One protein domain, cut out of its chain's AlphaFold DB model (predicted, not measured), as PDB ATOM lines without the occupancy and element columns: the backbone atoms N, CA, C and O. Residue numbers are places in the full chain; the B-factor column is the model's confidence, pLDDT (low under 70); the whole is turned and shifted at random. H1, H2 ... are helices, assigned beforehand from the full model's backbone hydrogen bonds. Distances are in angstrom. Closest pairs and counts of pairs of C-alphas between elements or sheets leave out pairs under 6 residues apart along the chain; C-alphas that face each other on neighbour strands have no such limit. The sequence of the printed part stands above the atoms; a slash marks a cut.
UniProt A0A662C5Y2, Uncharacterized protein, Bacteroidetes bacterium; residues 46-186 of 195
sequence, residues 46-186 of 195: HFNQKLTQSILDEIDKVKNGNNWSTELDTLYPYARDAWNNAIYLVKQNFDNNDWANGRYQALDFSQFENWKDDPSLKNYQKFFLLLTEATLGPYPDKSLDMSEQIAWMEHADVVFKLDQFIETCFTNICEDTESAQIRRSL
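AT A GLANCE: This is residues 46 to 186 of the 195 residues of an uncharacterized protein of Bacteroidetes bacterium (UniProt A0A662C5Y2). H1, H2 and H7 run lengthwise as a loosely spaced bundle, three long helices side by side. H5 crosses one end, with H6 packing on it and H4 beyond; H8 packs on H2 at the other end. The printed part has 141 residues, eight named helices in order H1 to H8 and no named strand: all helix. It is compact, radius of gyration of the C-alphas 16.1 A, spanning 46 by 31 by 26 A.

IN THESE COORDINATES: H2, residues 70 to 96, is 40.4 A long, beginning at C-alpha 70 (5.155, 7.956, -15.239), with a kink of 38 degrees near residue 77. H1, residues 46 to 64, is 24.9 A, with a kink of 26 degrees near residue 55. H7 is residues 158 to 173, 20.8 A; H5, 123 to 136, 19.9 A; H6, 146 to 156, 15.4 A. H3 is residues 98 to 102, H4 109 to 113, H8 179 to 185, ending at C-alpha 185 (7.650, 18.442, -51.021).

HOW THE PARTS SIT: H1, H2 and H7 are near each other. H2, residues 72 to 82 alone, touches H5, closest C-alphas Ala 79 and Tyr 124, 4.2 A, only just about perpendicular at 71 degrees. H2 touches H3 at Asn 93 and Trp 99, closest C-alphas 5.4 A apart. H8 touches H2, closest C-alphas Ser 179 and Asp 95, 5.1 A, at a steep tilt of 46 degrees, opposite ways. H5 touches H1, closest C-alphas Thr 135 and Val 62, 6.1 A. H5 touches H6, closest C-alphas Leu 129 and Ala 156, 5.0 A. H6 and H7 only just touch, only at the corner, with 3 pairs within 8 A; the closest C-alphas, Glu 154 and Phe 160, are 6.7 A apart. H4 is close to H6 but not clearly touching, 7.3 A between the closest C-alphas, Phe 109 and Met 153. Every O i to N i+4 pair is within hydrogen-bond range in H5, H6 and H8; H1 has 11 of 15, H2 19 of 23, H7 11 of 12, H3 0 of 1 with 2 of 2 O i to N i+3, H4 0 of 1 with 0 of 2.

THE WHOLE: The C-alphas farthest apart, Lys 142 and Ala 180, are 47.7 A apart. The printed part has no cut and no long link. Residues 95 to 105 are under pLDDT 70.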
ATOM      1  N   HIS A  46      14.892  13.124 -45.419       93.88
ATOM      2  CA  HIS A  46      15.301  13.052 -44.020       93.88
ATOM      3  C   HIS A  46      14.326  13.826 -43.126       93.88
ATOM      4  O   HIS A  46      13.837  13.275 -42.137       93.88
ATOM      5  N   PHE A  47      13.967  15.051 -43.507       93.25
ATOM      6  CA  PHE A  47      12.978  15.854 -42.789       93.25
ATOM      7  C   PHE A  47      11.610  15.162 -42.733       93.25
ATOM      8  O   PHE A  47      10.966  15.104 -41.686       93.25
ATOM      9  N   ASN A  48      11.182  14.577 -43.854       94.44
ATOM     10  CA  ASN A  48       9.871  13.953 -43.966       94.44
ATOM     11  C   ASN A  48       9.744  12.656 -43.163       94.44
ATOM     12  O   ASN A  48       8.673  12.381 -42.620       94.44
ATOM     13  N   GLN A  49      10.803  11.847 -43.106       91.00
ATOM     14  CA  GLN A  49      10.707  10.463 -42.634       91.00
ATOM     15  C   GLN A  49      11.646  10.109 -41.488       91.00
ATOM     16  O   GLN A  49      11.332   9.192 -40.736       91.00
ATOM     17  N   LYS A  50      12.802  10.764 -41.360       92.50
ATOM     18  CA  LYS A  50      13.867  10.332 -40.442       92.50
ATOM     19  C   LYS A  50      13.957  11.178 -39.182       92.50
ATOM     20  O   LYS A  50      14.130  10.604 -38.115       92.50
ATOM     21  N   LEU A  51      13.740  12.487 -39.282       90.50
ATOM     22  CA  LEU A  51      13.919  13.397 -38.150       90.50
ATOM     23  C   LEU A  51      12.977  13.074 -36.977       90.50
ATOM     24  O   LEU A  51      13.417  12.894 -35.851       90.50
ATOM     25  N   THR A  52      11.678  12.906 -37.235       94.38
ATOM     26  CA  THR A  52      10.737  12.448 -36.194       94.38
ATOM     27  C   THR A  52      10.934  10.973 -35.845       94.38
ATOM     28  O   THR A  52      10.652  10.566 -34.722       94.38
ATOM     29  N   GLN A  53      11.405  10.153 -36.792       94.81
ATOM     30  CA  GLN A  53      11.620   8.729 -36.534       94.81
ATOM     31  C   GLN A  53      12.724   8.498 -35.503       94.81
ATOM     32  O   GLN A  53      12.556   7.599 -34.694       94.81
ATOM     33  N   SER A  54      13.781   9.314 -35.457       92.44
ATOM     34  CA  SER A  54      14.817   9.153 -34.429       92.44
ATOM     35  C   SER A  54      14.256   9.325 -33.015       92.44
ATOM     36  O   SER A  54      14.596   8.554 -32.128       92.44
ATOM     37  N   ILE A  55      13.330  10.272 -32.817       94.94
ATOM     38  CA  ILE A  55      12.639  10.465 -31.530       94.94
ATOM     39  C   ILE A  55      11.759   9.249 -31.203       94.94
ATOM     40  O   ILE A  55      11.729   8.793 -30.065       94.94
ATOM     41  N   LEU A  56      11.047   8.707 -32.197       95.94
ATOM     42  CA  LEU A  56      10.233   7.499 -32.016       95.94
ATOM     43  C   LEU A  56      11.089   6.280 -31.666       95.94
ATOM     44  O   LEU A  56      10.717   5.523 -30.779       95.94
ATOM     45  N   ASP A  57      12.243   6.122 -32.312       95.31
ATOM     46  CA  ASP A  57      13.179   5.033 -32.031       95.31
ATOM     47  C   ASP A  57      13.725   5.132 -30.591       95.31
ATOM     48  O   ASP A  57      13.866   4.114 -29.910       95.31
ATOM     49  N   GLU A  58      13.995   6.347 -30.095       95.06
ATOM     50  CA  GLU A  58      14.379   6.600 -28.697       95.06
ATOM     51  C   GLU A  58      13.239   6.253 -27.722       95.06
ATOM     52  O   GLU A  58      13.462   5.537 -26.741       95.06
ATOM     53  N   ILE A  59      12.004   6.682 -28.012       96.81
ATOM     54  CA  ILE A  59      10.808   6.332 -27.222       96.81
ATOM     55  C   ILE A  59      10.628   4.811 -27.162       96.81
ATOM     56  O   ILE A  59      10.503   4.245 -26.073       96.81
ATOM     57  N   ASP A  60      10.676   4.137 -28.310       96.19
ATOM     58  CA  ASP A  60      10.536   2.686 -28.406       96.19
ATOM     59  C   ASP A  60      11.643   1.971 -27.629       96.19
ATOM     60  O   ASP A  60      11.376   1.000 -26.912       96.19
ATOM     61  N   LYS A  61      12.888   2.453 -27.715       95.00
ATOM     62  CA  LYS A  61      14.013   1.904 -26.949       95.00
ATOM     63  C   LYS A  61      13.773   2.015 -25.442       95.00
ATOM     64  O   LYS A  61      13.985   1.036 -24.726       95.00
ATOM     65  N   VAL A  62      13.310   3.166 -24.956       96.69
ATOM     66  CA  VAL A  62      13.050   3.390 -23.523       96.69
ATOM     67  C   VAL A  62      11.864   2.558 -23.027       96.69
ATOM     68  O   VAL A  62      11.958   1.933 -21.965       96.69
ATOM     69  N   LYS A  63      10.778   2.481 -23.807       94.62
ATOM     70  CA  LYS A  63       9.594   1.666 -23.484       94.62
ATOM     71  C   LYS A  63       9.918   0.181 -23.430       94.62
ATOM     72  O   LYS A  63       9.600  -0.479 -22.445       94.62
ATOM     73  N   ASN A  64      10.612  -0.335 -24.442       93.62
ATOM     74  CA  ASN A  64      10.987  -1.749 -24.496       93.62
ATOM     75  C   ASN A  64      12.093  -2.113 -23.490       93.62
ATOM     76  O   ASN A  64      12.225  -3.276 -23.112       93.62
ATOM     77  N   GLY A  65      12.872  -1.126 -23.037       90.88
ATOM     78  CA  GLY A  65      13.890  -1.283 -22.000       90.88
ATOM     79  C   GLY A  65      13.364  -1.248 -20.561       90.88
ATOM     80  O   GLY A  65      14.171  -1.380 -19.646       90.88
ATOM     81  N   ASN A  66      12.053  -1.071 -20.339       84.75
ATOM     82  CA  ASN A  66      11.443  -0.833 -19.019       84.75
ATOM     83  C   ASN A  66      11.994   0.404 -18.273       84.75
ATOM     84  O   ASN A  66      11.897   0.478 -17.050       84.75
ATOM     85  N   ASN A  67      12.532   1.389 -19.000       91.44
ATOM     86  CA  ASN A  67      13.001   2.666 -18.441       91.44
ATOM     87  C   ASN A  67      11.959   3.789 -18.593       91.44
ATOM     88  O   ASN A  67      12.224   4.943 -18.263       91.44
ATOM     89  N   TRP A  68      10.773   3.465 -19.114       95.25
ATOM     90  CA  TRP A  68       9.683   4.416 -19.292       95.25
ATOM     91  C   TRP A  68       9.010   4.734 -17.956       95.25
ATOM     92  O   TRP A  68       8.455   3.853 -17.299       95.25
ATOM     93  N   SER A  69       9.075   5.998 -17.541       95.44
ATOM     94  CA  SER A  69       8.554   6.467 -16.260       95.44
ATOM     95  C   SER A  69       7.175   7.120 -16.403       95.44
ATOM     96  O   SER A  69       6.803   7.614 -17.465       95.44
ATOM     97  N   THR A  70       6.426   7.203 -15.298       95.69
ATOM     98  CA  THR A  70       5.155   7.956 -15.239       95.69
ATOM     99  C   THR A  70       5.337   9.436 -15.594       95.69
ATOM    100  O   THR A  70       4.423  10.082 -16.107       95.69
ATOM    101  N   GLU A  71       6.521   9.987 -15.329       96.06
ATOM    102  CA  GLU A  71       6.848  11.365 -15.682       96.06
ATOM    103  C   GLU A  71       6.984  11.542 -17.203       96.06
ATOM    104  O   GLU A  71       6.439  12.502 -17.746       96.06
ATOM    105  N   LEU A  72       7.599  10.581 -17.908       97.25
ATOM    106  CA  LEU A  72       7.646  10.568 -19.376       97.25
ATOM    107  C   LEU A  72       6.241  10.490 -19.991       97.25
ATOM    108  O   LEU A  72       5.945  11.267 -20.897       97.25
ATOM    109  N   ASP A  73       5.353   9.645 -19.454       96.62
ATOM    110  CA  ASP A  73       3.939   9.598 -19.871       96.62
ATOM    111  C   ASP A  73       3.244  10.954 -19.700       96.62
ATOM    112  O   ASP A  73       2.523  11.421 -20.584       96.62
ATOM    113  N   THR A  74       3.472  11.604 -18.560       97.12
ATOM    114  CA  THR A  74       2.835  12.883 -18.221       97.12
ATOM    115  C   THR A  74       3.331  14.019 -19.116       97.12
ATOM    116  O   THR A  74       2.558  14.902 -19.496       97.12
ATOM    117  N   LEU A  75       4.621  14.016 -19.455       96.94
ATOM    118  CA  LEU A  75       5.247  15.083 -20.229       96.94
ATOM    119  C   LEU A  75       5.135  14.874 -21.748       96.94
ATOM    120  O   LEU A  75       5.210  15.856 -22.494       96.94
ATOM    121  N   TYR A  76       4.902  13.641 -22.214       97.75
ATOM    122  CA  TYR A  76       4.832  13.310 -23.640       97.75
ATOM    123  C   TYR A  76       3.867  14.194 -24.452       97.75
ATOM    124  O   TYR A  76       4.291  14.698 -25.494       97.75
ATOM    125  N   PRO A  77       2.617  14.473 -24.016       98.00
ATOM    126  CA  PRO A  77       1.708  15.319 -24.793       98.00
ATOM    127  C   PRO A  77       2.283  16.713 -25.082       98.00
ATOM    128  O   PRO A  77       2.129  17.227 -26.188       98.00
ATOM    129  N   TYR A  78       3.021  17.297 -24.129       95.94
ATOM    130  CA  TYR A  78       3.674  18.596 -24.309       95.94
ATOM    131  C   TYR A  78       4.802  18.526 -25.342       95.94
ATOM    132  O   TYR A  78       4.945  19.439 -26.156       95.94
ATOM    133  N   ALA A  79       5.591  17.450 -25.323       95.50
ATOM    134  CA  ALA A  79       6.652  17.220 -26.298       95.50
ATOM    135  C   ALA A  79       6.113  16.962 -27.704       95.50
ATOM    136  O   ALA A  79       6.591  17.571 -28.662       95.50
ATOM    137  N   ARG A  80       5.073  16.131 -27.821       96.50
ATOM    138  CA  ARG A  80       4.351  15.870 -29.069       96.50
ATOM    139  C   ARG A  80       3.846  17.163 -29.694       96.50
ATOM    140  O   ARG A  80       4.122  17.421 -30.866       96.50
ATOM    141  N   ASP A  81       3.119  17.968 -28.926       94.69
ATOM    142  CA  ASP A  81       2.500  19.193 -29.431       94.69
ATOM    143  C   ASP A  81       3.560  20.230 -29.819       94.69
ATOM    144  O   ASP A  81       3.462  20.845 -30.883       94.69
ATOM    145  N   ALA A  82       4.618  20.371 -29.011       91.94
ATOM    146  CA  ALA A  82       5.746  21.239 -29.330       91.94
ATOM    147  C   ALA A  82       6.464  20.793 -30.615       91.94
ATOM    148  O   ALA A  82       6.589  21.578 -31.550       91.94
ATOM    149  N   TRP A  83       6.875  19.530 -30.716       93.12
ATOM    150  CA  TRP A  83       7.579  19.019 -31.894       93.12
ATOM    151  C   TRP A  83       6.736  19.108 -33.171       93.12
ATOM    152  O   TRP A  83       7.200  19.593 -34.205       93.12
ATOM    153  N   ASN A  84       5.466  18.699 -33.099       93.44
ATOM    154  CA  ASN A  84       4.561  18.733 -34.246       93.44
ATOM    155  C   ASN A  84       4.274  20.164 -34.717       93.44
ATOM    156  O   ASN A  84       4.097  20.383 -35.918       93.44
ATOM    157  N   ASN A  85       4.241  21.134 -33.799       90.19
ATOM    158  CA  ASN A  85       4.167  22.547 -34.151       90.19
ATOM    159  C   ASN A  85       5.483  23.047 -34.774       90.19
ATOM    160  O   ASN A  85       5.438  23.743 -35.784       90.19
ATOM    161  N   ALA A  86       6.642  22.640 -34.246       88.19
ATOM    162  CA  ALA A  86       7.959  23.008 -34.774       88.19
ATOM    163  C   ALA A  86       8.123  22.624 -36.251       88.19
ATOM    164  O   ALA A  86       8.327  23.483 -37.110       88.19
ATOM    165  N   ILE A  87       7.945  21.341 -36.575       90.25
ATOM    166  CA  ILE A  87       8.090  20.837 -37.949       90.25
ATOM    167  C   ILE A  87       7.019  21.415 -38.891       90.25
ATOM    168  O   ILE A  87       7.259  21.576 -40.090       90.25
ATOM    169  N   TYR A  88       5.843  21.769 -38.359       89.12
ATOM    170  CA  TYR A  88       4.806  22.467 -39.119       89.12
ATOM    171  C   TYR A  88       5.218  23.902 -39.466       89.12
ATOM    172  O   TYR A  88       5.045  24.312 -40.614       89.12
ATOM    173  N   LEU A  89       5.791  24.651 -38.520       85.81
ATOM    174  CA  LEU A  89       6.278  26.012 -38.760       85.81
ATOM    175  C   LEU A  89       7.405  26.039 -39.795       85.81
ATOM    176  O   LEU A  89       7.373  26.885 -40.685       85.81
ATOM    177  N   VAL A  90       8.335  25.081 -39.744       85.88
ATOM    178  CA  VAL A  90       9.386  24.928 -40.769       85.88
ATOM    179  C   VAL A  90       8.766  24.739 -42.151       85.88
ATOM    180  O   VAL A  90       9.137  25.425 -43.100       85.88
ATOM    181  N   LYS A  91       7.759  23.864 -42.259       85.69
ATOM    182  CA  LYS A  91       7.029  23.662 -43.512       85.69
ATOM    183  C   LYS A  91       6.340  24.942 -44.001       85.69
ATOM    184  O   LYS A  91       6.370  25.215 -45.195       85.69
ATOM    185  N   GLN A  92       5.677  25.699 -43.127       82.69
ATOM    186  CA  GLN A  92       4.920  26.892 -43.537       82.69
ATOM    187  C   GLN A  92       5.824  28.071 -43.917       82.69
ATOM    188  O   GLN A  92       5.556  28.748 -44.910       82.69
ATOM    189  N   ASN A  93       6.901  28.289 -43.158       75.94
ATOM    190  CA  ASN A  93       7.716  29.507 -43.221       75.94
ATOM    191  C   ASN A  93       9.019  29.344 -44.013       75.94
ATOM    192  O   ASN A  93       9.872  30.231 -43.968       75.94
ATOM    193  N   PHE A  94       9.165  28.235 -44.741       72.38
ATOM    194  CA  PHE A  94      10.354  27.928 -45.530       72.38
ATOM    195  C   PHE A  94      10.782  29.079 -46.460       72.38
ATOM    196  O   PHE A  94      11.955  29.423 -46.525       72.38
ATOM    197  N   ASP A  95       9.818  29.722 -47.123       64.31
ATOM    198  CA  ASP A  95      10.068  30.738 -48.156       64.31
ATOM    199  C   ASP A  95      10.616  32.072 -47.626       64.31
ATOM    200  O   ASP A  95      11.170  32.847 -48.400       64.31
ATOM    201  N   ASN A  96      10.455  32.378 -46.337       54.47
ATOM    202  CA  ASN A  96      10.727  33.728 -45.837       54.47
ATOM    203  C   ASN A  96      12.079  33.859 -45.115       54.47
ATOM    204  O   ASN A  96      12.349  34.918 -44.554       54.47
ATOM    205  N   ASN A  97      12.893  32.792 -45.026       53.38
ATOM    206  CA  ASN A  97      13.993  32.681 -44.041       53.38
ATOM    207  C   ASN A  97      13.545  32.975 -42.587       53.38
ATOM    208  O   ASN A  97      14.350  33.110 -41.670       53.38
ATOM    209  N   ASP A  98      12.230  33.029 -42.376       53.28
ATOM    210  CA  ASP A  98      11.556  33.523 -41.179       53.28
ATOM    211  C   ASP A  98      11.233  32.376 -40.220       53.28
ATOM    212  O   ASP A  98      10.646  32.560 -39.155       53.28
ATOM    213  N   TRP A  99      11.677  31.164 -40.571       57.38
ATOM    214  CA  TRP A  99      11.743  30.039 -39.649       57.38
ATOM    215  C   TRP A  99      12.532  30.413 -38.381       57.38
ATOM    216  O   TRP A  99      12.212  29.924 -37.299       57.38
ATOM    217  N   ALA A 100      13.474  31.363 -38.478       48.56
ATOM    218  CA  ALA A 100      14.216  31.896 -37.343       48.56
ATOM    219  C   ALA A 100      13.352  32.657 -36.313       48.56
ATOM    220  O   ALA A 100      13.724  32.706 -35.142       48.56
ATOM    221  N   ASN A 101      12.193  33.199 -36.706       43.03
ATOM    222  CA  ASN A 101      11.315  33.976 -35.822       43.03
ATOM    223  C   ASN A 101      10.304  33.118 -35.036       43.03
ATOM    224  O   ASN A 101       9.587  33.634 -34.181       43.03
ATOM    225  N   GLY A 102      10.270  31.803 -35.280       47.84
ATOM    226  CA  GLY A 102       9.450  30.837 -34.539       47.84
ATOM    227  C   GLY A 102      10.246  29.910 -33.618       47.84
ATOM    228  O   GLY A 102       9.687  28.914 -33.157       47.84
ATOM    229  N   ARG A 103      11.540  30.184 -33.395       57.41
ATOM    230  CA  ARG A 103      12.435  29.264 -32.682       57.41
ATOM    231  C   ARG A 103      11.918  28.959 -31.279       57.41
ATOM    232  O   ARG A 103      11.571  29.845 -30.496       57.41
ATOM    233  N   TYR A 104      11.923  27.672 -30.952       62.44
ATOM    234  CA  TYR A 104      11.967  27.250 -29.563       62.44
ATOM    235  C   TYR A 104      13.264  27.784 -28.955       62.44
ATOM    236  O   TYR A 104      14.261  27.969 -29.647       62.44
ATOM    237  N   GLN A 105      13.251  28.084 -27.663       67.38
ATOM    238  CA  GLN A 105      14.479  28.495 -27.006       67.38
ATOM    239  C   GLN A 105      15.380  27.262 -26.907       67.38
ATOM    240  O   GLN A 105      14.968  26.271 -26.296       67.38
ATOM    241  N   ALA A 106      16.554  27.326 -27.543       72.25
ATOM    242  CA  ALA A 106      17.620  26.360 -27.313       72.25
ATOM    243  C   ALA A 106      17.919  26.305 -25.811       72.25
ATOM    244  O   ALA A 106      17.799  27.318 -25.110       72.25
ATOM    245  N   LEU A 107      18.246  25.120 -25.317       78.75
ATOM    246  CA  LEU A 107      18.636  24.951 -23.928       78.75
ATOM    247  C   LEU A 107      19.960  25.670 -23.688       78.75
ATOM    248  O   LEU A 107      20.874  25.617 -24.511       78.75
ATOM    249  N   ASP A 108      20.063  26.355 -22.551       77.06
ATOM    250  CA  ASP A 108      21.362  26.839 -22.110       77.06
ATOM    251  C   ASP A 108      22.150  25.647 -21.557       77.06
ATOM    252  O   ASP A 108      21.676  24.914 -20.687       77.06
ATOM    253  N   PHE A 109      23.369  25.470 -22.065       70.56
ATOM    254  CA  PHE A 109      24.338  24.465 -21.634       70.56
ATOM    255  C   PHE A 109      24.572  24.482 -20.109       70.56
ATOM    256  O   PHE A 109      24.877  23.449 -19.517       70.56
ATOM    257  N   SER A 110      24.365  25.623 -19.444       71.50
ATOM    258  CA  SER A 110      24.456  25.727 -17.982       71.50
ATOM    259  C   SER A 110      23.325  25.014 -17.219       71.50
ATOM    260  O   SER A 110      23.475  24.710 -16.035       71.50
ATOM    261  N   GLN A 111      22.198  24.713 -17.873       72.06
ATOM    262  CA  GLN A 111      21.007  24.158 -17.222       72.06
ATOM    263  C   GLN A 111      21.100  22.645 -16.990       72.06
ATOM    264  O   GLN A 111      20.373  22.119 -16.152       72.06
ATOM    265  N   PHE A 112      21.997  21.937 -17.682       79.38
ATOM    266  CA  PHE A 112      22.033  20.470 -17.721       79.38
ATOM    267  C   PHE A 112      22.538  19.791 -16.438       79.38
ATOM    268  O   PHE A 112      22.214  18.631 -16.204       79.38
ATOM    269  N   GLU A 113      23.268  20.480 -15.561       76.81
ATOM    270  CA  GLU A 113      23.725  19.873 -14.298       76.81
ATOM    271  C   GLU A 113      22.589  19.699 -13.276       76.81
ATOM    272  O   GLU A 113      22.590  18.741 -12.508       76.81
ATOM    273  N   ASN A 114      21.588  20.588 -13.283       82.75
ATOM    274  CA  ASN A 114      20.491  20.604 -12.301       82.75
ATOM    275  C   ASN A 114      19.110  20.775 -12.955       82.75
ATOM    276  O   ASN A 114      18.175  21.292 -12.343       82.75
ATOM    277  N   TRP A 115      18.967  20.337 -14.208       87.62
ATOM    278  CA  TRP A 115      17.788  20.622 -15.029       87.62
ATOM    279  C   TRP A 115      16.469  20.124 -14.407       87.62
ATOM    280  O   TRP A 115      15.412  20.709 -14.637       87.62
ATOM    281  N   LYS A 116      16.504  19.065 -13.585       84.88
ATOM    282  CA  LYS A 116      15.309  18.492 -12.935       84.88
ATOM    283  C   LYS A 116      14.585  19.511 -12.052       84.88
ATOM    284  O   LYS A 116      13.355  19.601 -12.096       84.88
ATOM    285  N   ASP A 117      15.353  20.324 -11.334       84.38
ATOM    286  CA  ASP A 117      14.842  21.324 -10.395       84.38
ATOM    287  C   ASP A 117      14.682  22.714 -11.029       84.38
ATOM    288  O   ASP A 117      14.201  23.633 -10.367       84.38
ATOM    289  N   ASP A 118      15.039  22.888 -12.308       86.81
ATOM    290  CA  ASP A 118      14.952  24.178 -12.988       86.81
ATOM    291  C   ASP A 118      13.475  24.534 -13.291       86.81
ATOM    292  O   ASP A 118      12.800  23.848 -14.081       86.81
ATOM    293  N   PRO A 119      12.924  25.600 -12.670       84.62
ATOM    294  CA  PRO A 119      11.551  26.032 -12.911       84.62
ATOM    295  C   PRO A 119      11.385  26.787 -14.238       84.62
ATOM    296  O   PRO A 119      10.252  26.993 -14.675       84.62
ATOM    297  N   SER A 120      12.477  27.224 -14.870       86.06
ATOM    298  CA  SER A 120      12.455  27.926 -16.157       86.06
ATOM    299  C   SER A 120      12.273  26.978 -17.345       86.06
ATOM    300  O   SER A 120      11.806  27.402 -18.405       86.06
ATOM    301  N   LEU A 121      12.579  25.687 -17.163       89.19
ATOM    302  CA  LEU A 121      12.420  24.681 -18.204       89.19
ATOM    303  C   LEU A 121      10.953  24.351 -18.457       89.19
ATOM    304  O   LEU A 121      10.189  23.989 -17.558       89.19
ATOM    305  N   LYS A 122      10.574  24.405 -19.731       91.19
ATOM    306  CA  LYS A 122       9.241  24.033 -20.202       91.19
ATOM    307  C   LYS A 122       9.072  22.513 -20.170       91.19
ATOM    308  O   LYS A 122      10.022  21.763 -20.373       91.19
ATOM    309  N   ASN A 123       7.832  22.047 -20.023       93.69
ATOM    310  CA  ASN A 123       7.518  20.612 -19.947       93.69
ATOM    311  C   ASN A 123       8.058  19.789 -21.129       93.69
ATOM    312  O   ASN A 123       8.539  18.679 -20.921       93.69
ATOM    313  N   TYR A 124       8.032  20.326 -22.357       93.06
ATOM    314  CA  TYR A 124       8.606  19.615 -23.507       93.06
ATOM    315  C   TYR A 124      10.130  19.470 -23.399       93.06
ATOM    316  O   TYR A 124      10.667  18.448 -23.804       93.06
ATOM    317  N   GLN A 125      10.831  20.459 -22.833       92.56
ATOM    318  CA  GLN A 125      12.280  20.390 -22.625       92.56
ATOM    319  C   GLN A 125      12.603  19.314 -21.590       92.56
ATOM    320  O   GLN A 125      13.450  18.460 -21.833       92.56
ATOM    321  N   LYS A 126      11.850  19.295 -20.480       93.94
ATOM    322  CA  LYS A 126      11.968  18.256 -19.446       93.94
ATOM    323  C   LYS A 126      11.733  16.855 -20.012       93.94
ATOM    324  O   LYS A 126      12.464  15.939 -19.661       93.94
ATOM    325  N   PHE A 127      10.774  16.691 -20.927       95.44
ATOM    326  CA  PHE A 127      10.558  15.414 -21.608       95.44
ATOM    327  C   PHE A 127      11.800  14.939 -22.371       95.44
ATOM    328  O   PHE A 127      12.219  13.803 -22.178       95.44
ATOM    329  N   PHE A 128      12.401  15.777 -23.223       94.94
ATOM    330  CA  PHE A 128      13.551  15.354 -24.035       94.94
ATOM    331  C   PHE A 128      14.820  15.133 -23.203       94.94
ATOM    332  O   PHE A 128      15.593  14.221 -23.498       94.94
ATOM    333  N   LEU A 129      14.987  15.890 -22.114       94.75
ATOM    334  CA  LEU A 129      16.022  15.643 -21.109       94.75
ATOM    335  C   LEU A 129      15.832  14.277 -20.429       94.75
ATOM    336  O   LEU A 129      16.774  13.488 -20.377       94.75
ATOM    337  N   LEU A 130      14.611  13.952 -19.987       95.69
ATOM    338  CA  LEU A 130      14.285  12.638 -19.413       95.69
ATOM    339  C   LEU A 130      14.450  11.498 -20.415       95.69
ATOM    340  O   LEU A 130      14.960  10.439 -20.055       95.69
ATOM    341  N   LEU A 131      14.009  11.693 -21.659       96.75
ATOM    342  CA  LEU A 131      14.113  10.685 -22.709       96.75
ATOM    343  C   LEU A 131      15.583  10.378 -23.008       96.75
ATOM    344  O   LEU A 131      15.960   9.209 -23.120       96.75
ATOM    345  N   THR A 132      16.418  11.417 -23.061       95.06
ATOM    346  CA  THR A 132      17.868  11.290 -23.228       95.06
ATOM    347  C   THR A 132      18.495  10.576 -22.040       95.06
ATOM    348  O   THR A 132      19.237   9.615 -22.240       95.06
ATOM    349  N   GLU A 133      18.144  10.961 -20.809       94.69
ATOM    350  CA  GLU A 133      18.637  10.299 -19.598       94.69
ATOM    351  C   GLU A 133      18.273   8.806 -19.574       94.69
ATOM    352  O   GLU A 133      19.119   7.955 -19.294       94.69
ATOM    353  N   ALA A 134      17.041   8.459 -19.944       95.75
ATOM    354  CA  ALA A 134      16.589   7.073 -20.026       95.75
ATOM    355  C   ALA A 134      17.258   6.274 -21.167       95.75
ATOM    356  O   ALA A 134      17.313   5.040 -21.110       95.75
ATOM    357  N   THR A 135      17.767   6.968 -22.192       94.69
ATOM    358  CA  THR A 135      18.377   6.388 -23.399       94.69
ATOM    359  C   THR A 135      19.892   6.213 -23.291       94.69
ATOM    360  O   THR A 135      20.416   5.201 -23.781       94.69
ATOM    361  N   LEU A 136      20.584   7.196 -22.709       93.19
ATOM    362  CA  LEU A 136      22.047   7.315 -22.659       93.19
ATOM    363  C   LEU A 136      22.614   7.236 -21.234       93.19
ATOM    364  O   LEU A 136      23.816   7.036 -21.076       93.19
ATOM    365  N   GLY A 137      21.773   7.347 -20.206       92.81
ATOM    366  CA  GLY A 137      22.196   7.527 -18.819       92.81
ATOM    367  C   GLY A 137      22.191   9.002 -18.395       92.81
ATOM    368  O   GLY A 137      21.907   9.880 -19.212       92.81
ATOM    369  N   PRO A 138      22.476   9.292 -17.113       92.12
ATOM    370  CA  PRO A 138      22.465  10.653 -16.573       92.12
ATOM    371  C   PRO A 138      23.447  11.573 -17.303       92.12
ATOM    372  O   PRO A 138      24.430  11.104 -17.876       92.12
ATOM    373  N   TYR A 139      23.191  12.883 -17.238       92.00
ATOM    374  CA  TYR A 139      24.128  13.882 -17.745       92.00
ATOM    375  C   TYR A 139      25.519  13.656 -17.118       92.00
ATOM    376  O   TYR A 139      25.609  13.562 -15.888       92.00
ATOM    377  N   PRO A 140      26.593  13.534 -17.921       91.69
ATOM    378  CA  PRO A 140      27.922  13.183 -17.429       91.69
ATOM    379  C   PRO A 140      28.652  14.397 -16.821       91.69
ATOM    380  O   PRO A 140      29.738  14.771 -17.262       91.69
ATOM    381  N   ASP A 141      28.073  14.978 -15.767       87.69
ATOM    382  CA  ASP A 141      28.546  16.160 -15.019       87.69
ATOM    383  C   ASP A 141      30.007  16.062 -14.538       87.69
ATOM    384  O   ASP A 141      30.715  17.057 -14.401       87.69
ATOM    385  N   LYS A 142      30.477  14.838 -14.292       87.19
ATOM    386  CA  LYS A 142      31.835  14.535 -13.818       87.19
ATOM    387  C   LYS A 142      32.795  14.101 -14.920       87.19
ATOM    388  O   LYS A 142      33.962  13.838 -14.616       87.19
ATOM    389  N   SER A 143      32.331  13.959 -16.162       87.31
ATOM    390  CA  SER A 143      33.213  13.557 -17.255       87.31
ATOM    391  C   SER A 143      34.186  14.683 -17.579       87.31
ATOM    392  O   SER A 143      33.796  15.840 -17.691       87.31
ATOM    393  N   LEU A 144      35.468  14.349 -17.728       89.81
ATOM    394  CA  LEU A 144      36.469  15.285 -18.252       89.81
ATOM    395  C   LEU A 144      36.427  15.354 -19.785       89.81
ATOM    396  O   LEU A 144      37.098  16.199 -20.379       89.81
ATOM    397  N   ASP A 145      35.678  14.452 -20.423       91.88
ATOM    398  CA  ASP A 145      35.472  14.451 -21.861       91.88
ATOM    399  C   ASP A 145      34.334  15.414 -22.222       91.88
ATOM    400  O   ASP A 145      33.147  15.091 -22.150       91.88
ATOM    401  N   MET A 146      34.714  16.621 -22.637       88.44
ATOM    402  CA  MET A 146      33.758  17.631 -23.093       88.44
ATOM    403  C   MET A 146      32.948  17.163 -24.307       88.44
ATOM    404  O   MET A 146      31.818  17.612 -24.484       88.44
ATOM    405  N   SER A 147      33.490  16.274 -25.145       90.44
ATOM    406  CA  SER A 147      32.761  15.755 -26.303       90.44
ATOM    407  C   SER A 147      31.631  14.821 -25.883       90.44
ATOM    408  O   SER A 147      30.574  14.844 -26.508       90.44
ATOM    409  N   GLU A 148      31.809  14.058 -24.804       91.25
ATOM    410  CA  GLU A 148      30.749  13.228 -24.225       91.25
ATOM    411  C   GLU A 148      29.607  14.092 -23.672       91.25
ATOM    412  O   GLU A 148      28.438  13.838 -23.967       91.25
ATOM    413  N   GLN A 149      29.944  15.156 -22.933       89.44
ATOM    414  CA  GLN A 149      28.954  16.110 -22.429       89.44
ATOM    415  C   GLN A 149      28.187  16.774 -23.581       89.44
ATOM    416  O   GLN A 149      26.957  16.798 -23.568       89.44
ATOM    417  N   ILE A 150      28.899  17.279 -24.596       89.00
ATOM    418  CA  ILE A 150      28.289  17.922 -25.769       89.00
ATOM    419  C   ILE A 150      27.376  16.945 -26.503       89.00
ATOM    420  O   ILE A 150      26.227  17.290 -26.759       89.00
ATOM    421  N   ALA A 151      27.825  15.717 -26.763       89.56
ATOM    422  CA  ALA A 151      27.008  14.716 -27.444       89.56
ATOM    423  C   ALA A 151      25.712  14.402 -26.677       89.56
ATOM    424  O   ALA A 151      24.656  14.239 -27.290       89.56
ATOM    425  N   TRP A 152      25.769  14.353 -25.342       92.56
ATOM    426  CA  TRP A 152      24.577  14.188 -24.508       92.56
ATOM    427  C   TRP A 152      23.625  15.386 -24.653       92.56
ATOM    428  O   TRP A 152      22.426  15.202 -24.870       92.56
ATOM    429  N   MET A 153      24.151  16.614 -24.585       90.25
ATOM    430  CA  MET A 153      23.359  17.851 -24.684       90.25
ATOM    431  C   MET A 153      22.720  18.021 -26.061       90.25
ATOM    432  O   MET A 153      21.534  18.329 -26.148       90.25
ATOM    433  N   GLU A 154      23.461  17.733 -27.130       87.75
ATOM    434  CA  GLU A 154      22.933  17.699 -28.494       87.75
ATOM    435  C   GLU A 154      21.826  16.658 -28.637       87.75
ATOM    436  O   GLU A 154      20.874  16.871 -29.385       87.75
ATOM    437  N   HIS A 155      21.912  15.537 -27.911       88.75
ATOM    438  CA  HIS A 155      20.861  14.529 -27.910       88.75
ATOM    439  C   HIS A 155      19.574  15.035 -27.245       88.75
ATOM    440  O   HIS A 155      18.483  14.828 -27.786       88.75
ATOM    441  N   ALA A 156      19.706  15.734 -26.119       91.44
ATOM    442  CA  ALA A 156      18.584  16.260 -25.350       91.44
ATOM    443  C   ALA A 156      17.939  17.514 -25.953       91.44
ATOM    444  O   ALA A 156      16.726  17.704 -25.819       91.44
ATOM    445  N   ASP A 157      18.710  18.370 -26.626       88.88
ATOM    446  CA  ASP A 157      18.189  19.589 -27.235       88.88
ATOM    447  C   ASP A 157      17.667  19.337 -28.658       88.88
ATOM    448  O   ASP A 157      18.346  19.513 -29.674       88.88
ATOM    449  N   VAL A 158      16.393  18.955 -28.745       85.81
ATOM    450  CA  VAL A 158      15.713  18.768 -30.036       85.81
ATOM    451  C   VAL A 158      15.602  20.045 -30.868       85.81
ATOM    452  O   VAL A 158      15.425  19.960 -32.084       85.81
ATOM    453  N   VAL A 159      15.692  21.221 -30.241       83.81
ATOM    454  CA  VAL A 159      15.679  22.505 -30.949       83.81
ATOM    455  C   VAL A 159      16.996  22.675 -31.674       83.81
ATOM    456  O   VAL A 159      16.992  22.931 -32.875       83.81
ATOM    457  N   PHE A 160      18.105  22.452 -30.968       84.88
ATOM    458  CA  PHE A 160      19.434  22.458 -31.563       84.88
ATOM    459  C   PHE A 160      19.523  21.468 -32.733       84.88
ATOM    460  O   PHE A 160      19.960  21.852 -33.819       84.88
ATOM    461  N   LYS A 161      19.023  20.232 -32.561       84.00
ATOM    462  CA  LYS A 161      18.952  19.227 -33.642       84.00
ATOM    463  C   LYS A 161      18.194  19.747 -34.870       84.00
ATOM    464  O   LYS A 161      18.657  19.576 -35.998       84.00
ATOM    465  N   LEU A 162      17.022  20.351 -34.664       87.38
ATOM    466  CA  LEU A 162      16.190  20.861 -35.753       87.38
ATOM    467  C   LEU A 162      16.840  22.065 -36.452       87.38
ATOM    468  O   LEU A 162      16.853  22.106 -37.680       87.38
ATOM    469  N   ASP A 163      17.413  23.002 -35.696       84.94
ATOM    470  CA  ASP A 163      18.097  24.184 -36.232       84.94
ATOM    471  C   ASP A 163      19.330  23.788 -37.058       84.94
ATOM    472  O   ASP A 163      19.465  24.231 -38.199       84.94
ATOM    473  N   GLN A 164      20.178  22.895 -36.534       84.94
ATOM    474  CA  GLN A 164      21.338  22.353 -37.256       84.94
ATOM    475  C   GLN A 164      20.927  21.645 -38.545       84.94
ATOM    476  O   GLN A 164      21.575  21.801 -39.586       84.94
ATOM    477  N   PHE A 165      19.832  20.882 -38.489       88.94
ATOM    478  CA  PHE A 165      19.284  20.240 -39.670       88.94
ATOM    479  C   PHE A 165      18.855  21.284 -40.705       88.94
ATOM    480  O   PHE A 165      19.268  21.186 -41.853       88.94
ATOM    481  N   ILE A 166      18.074  22.299 -40.327       86.94
ATOM    482  CA  ILE A 166      17.612  23.336 -41.263       86.94
ATOM    483  C   ILE A 166      18.794  24.091 -41.873       86.94
ATOM    484  O   ILE A 166      18.845  24.252 -43.089       86.94
ATOM    485  N   GLU A 167      19.758  24.514 -41.060       85.75
ATOM    486  CA  GLU A 167      20.936  25.237 -41.539       85.75
ATOM    487  C   GLU A 167      21.744  24.389 -42.530       85.75
ATOM    488  O   GLU A 167      22.019  24.810 -43.654       85.75
ATOM    489  N   THR A 168      22.052  23.146 -42.164       87.00
ATOM    490  CA  THR A 168      22.843  22.255 -43.019       87.00
ATOM    491  C   THR A 168      22.091  21.873 -44.288       87.00
ATOM    492  O   THR A 168      22.637  21.947 -45.388       87.00
ATOM    493  N   CYS A 169      20.840  21.442 -44.156       88.50
ATOM    494  CA  CYS A 169      20.099  20.865 -45.266       88.50
ATOM    495  C   CYS A 169      19.431  21.916 -46.137       88.50
ATOM    496  O   CYS A 169      19.491  21.848 -47.361       88.50
ATOM    497  N   PHE A 170      18.765  22.882 -45.528       84.56
ATOM    498  CA  PHE A 170      17.933  23.796 -46.282       84.56
ATOM    499  C   PHE A 170      18.634  25.095 -46.646       84.56
ATOM    500  O   PHE A 170      18.447  25.560 -47.766       84.56
ATOM    501  N   THR A 171      19.465  25.634 -45.754       82.06
ATOM    502  CA  THR A 171      20.238  26.843 -46.058       82.06
ATOM    503  C   THR A 171      21.451  26.527 -46.929       82.06
ATOM    504  O   THR A 171      21.675  27.237 -47.897       82.06
ATOM    505  N   ASN A 172      22.209  25.465 -46.626       82.75
ATOM    506  CA  ASN A 172      23.486  25.209 -47.308       82.75
ATOM    507  C   ASN A 172      23.397  24.214 -48.478       82.75
ATOM    508  O   ASN A 172      24.171  24.311 -49.426       82.75
ATOM    509  N   ILE A 173      22.514  23.211 -48.403       86.00
ATOM    510  CA  ILE A 173      22.405  22.169 -49.439       86.00
ATOM    511  C   ILE A 173      21.305  22.496 -50.455       86.00
ATOM    512  O   ILE A 173      21.507  22.326 -51.651       86.00
ATOM    513  N   CYS A 174      20.145  22.963 -49.997       84.69
ATOM    514  CA  CYS A 174      19.014  23.286 -50.867       84.69
ATOM    515  C   CYS A 174      18.999  24.737 -51.382       84.69
ATOM    516  O   CYS A 174      17.988  25.130 -51.962       84.69
ATOM    517  N   GLU A 175      20.068  25.520 -51.181       80.62
ATOM    518  CA  GLU A 175      20.105  26.975 -51.433       80.62
ATOM    519  C   GLU A 175      19.585  27.365 -52.828       80.62
ATOM    520  O   GLU A 175      18.757  28.263 -52.963       80.62
ATOM    521  N   ASP A 176      20.018  26.635 -53.858       76.75
ATOM    522  CA  ASP A 176      19.693  26.923 -55.260       76.75
ATOM    523  C   ASP A 176      18.323  26.375 -55.711       76.75
ATOM    524  O   ASP A 176      17.918  26.557 -56.862       76.75
ATOM    525  N   THR A 177      17.600  25.667 -54.837       80.50
ATOM    526  CA  THR A 177      16.291  25.084 -55.164       80.50
ATOM    527  C   THR A 177      15.168  26.039 -54.767       80.50
ATOM    528  O   THR A 177      15.134  26.557 -53.654       80.50
ATOM    529  N   GLU A 178      14.190  26.237 -55.658       82.06
ATOM    530  CA  GLU A 178      13.055  27.123 -55.387       82.06
ATOM    531  C   GLU A 178      12.340  26.754 -54.077       82.06
ATOM    532  O   GLU A 178      11.807  25.649 -53.919       82.06
ATOM    533  N   SER A 179      12.228  27.715 -53.161       80.88
ATOM    534  CA  SER A 179      11.604  27.510 -51.850       80.88
ATOM    535  C   SER A 179      10.166  26.985 -51.955       80.88
ATOM    536  O   SER A 179       9.769  26.059 -51.243       80.88
ATOM    537  N   ALA A 180       9.416  27.458 -52.957       82.38
ATOM    538  CA  ALA A 180       8.067  26.981 -53.239       82.38
ATOM    539  C   ALA A 180       8.018  25.505 -53.679       82.38
ATOM    540  O   ALA A 180       6.997  24.841 -53.460       82.38
ATOM    541  N   GLN A 181       9.065  24.987 -54.331       84.38
ATOM    542  CA  GLN A 181       9.194  23.567 -54.663       84.38
ATOM    543  C   GLN A 181       9.504  22.752 -53.406       84.38
ATOM    544  O   GLN A 181       8.792  21.785 -53.138       84.38
ATOM    545  N   ILE A 182      10.471  23.189 -52.592       86.62
ATOM    546  CA  ILE A 182      10.819  22.521 -51.328       86.62
ATOM    547  C   ILE A 182       9.587  22.425 -50.430       86.62
ATOM    548  O   ILE A 182       9.185  21.322 -50.061       86.62
ATOM    549  N   ARG A 183       8.900  23.545 -50.167       86.38
ATOM    550  CA  ARG A 183       7.697  23.587 -49.318       86.38
ATOM    551  C   ARG A 183       6.618  22.592 -49.748       86.38
ATOM    552  O   ARG A 183       5.981  21.976 -48.892       86.38
ATOM    553  N   ARG A 184       6.383  22.445 -51.057       88.38
ATOM    554  CA  ARG A 184       5.392  21.494 -51.598       88.38
ATOM    555  C   ARG A 184       5.792  20.042 -51.342       88.38
ATOM    556  O   ARG A 184       4.910  19.210 -51.143       88.38
ATOM    557  N   SER A 185       7.090  19.764 -51.302       90.88
ATOM    558  CA  SER A 185       7.650  18.442 -51.021       90.88
ATOM    559  C   SER A 185       7.767  18.132 -49.523       90.88
ATOM    560  O   SER A 185       7.884  16.962 -49.154       90.88
ATOM    561  N   LEU A 186       7.697  19.133 -48.636       91.75
ATOM    562  CA  LEU A 186       7.716  18.913 -47.187       91.75
ATOM    563  C   LEU A 186       6.389  18.308 -46.688       91.75
ATOM    564  O   LEU A 186       5.308  18.913 -46.712       91.75
TER     565      LEU A 186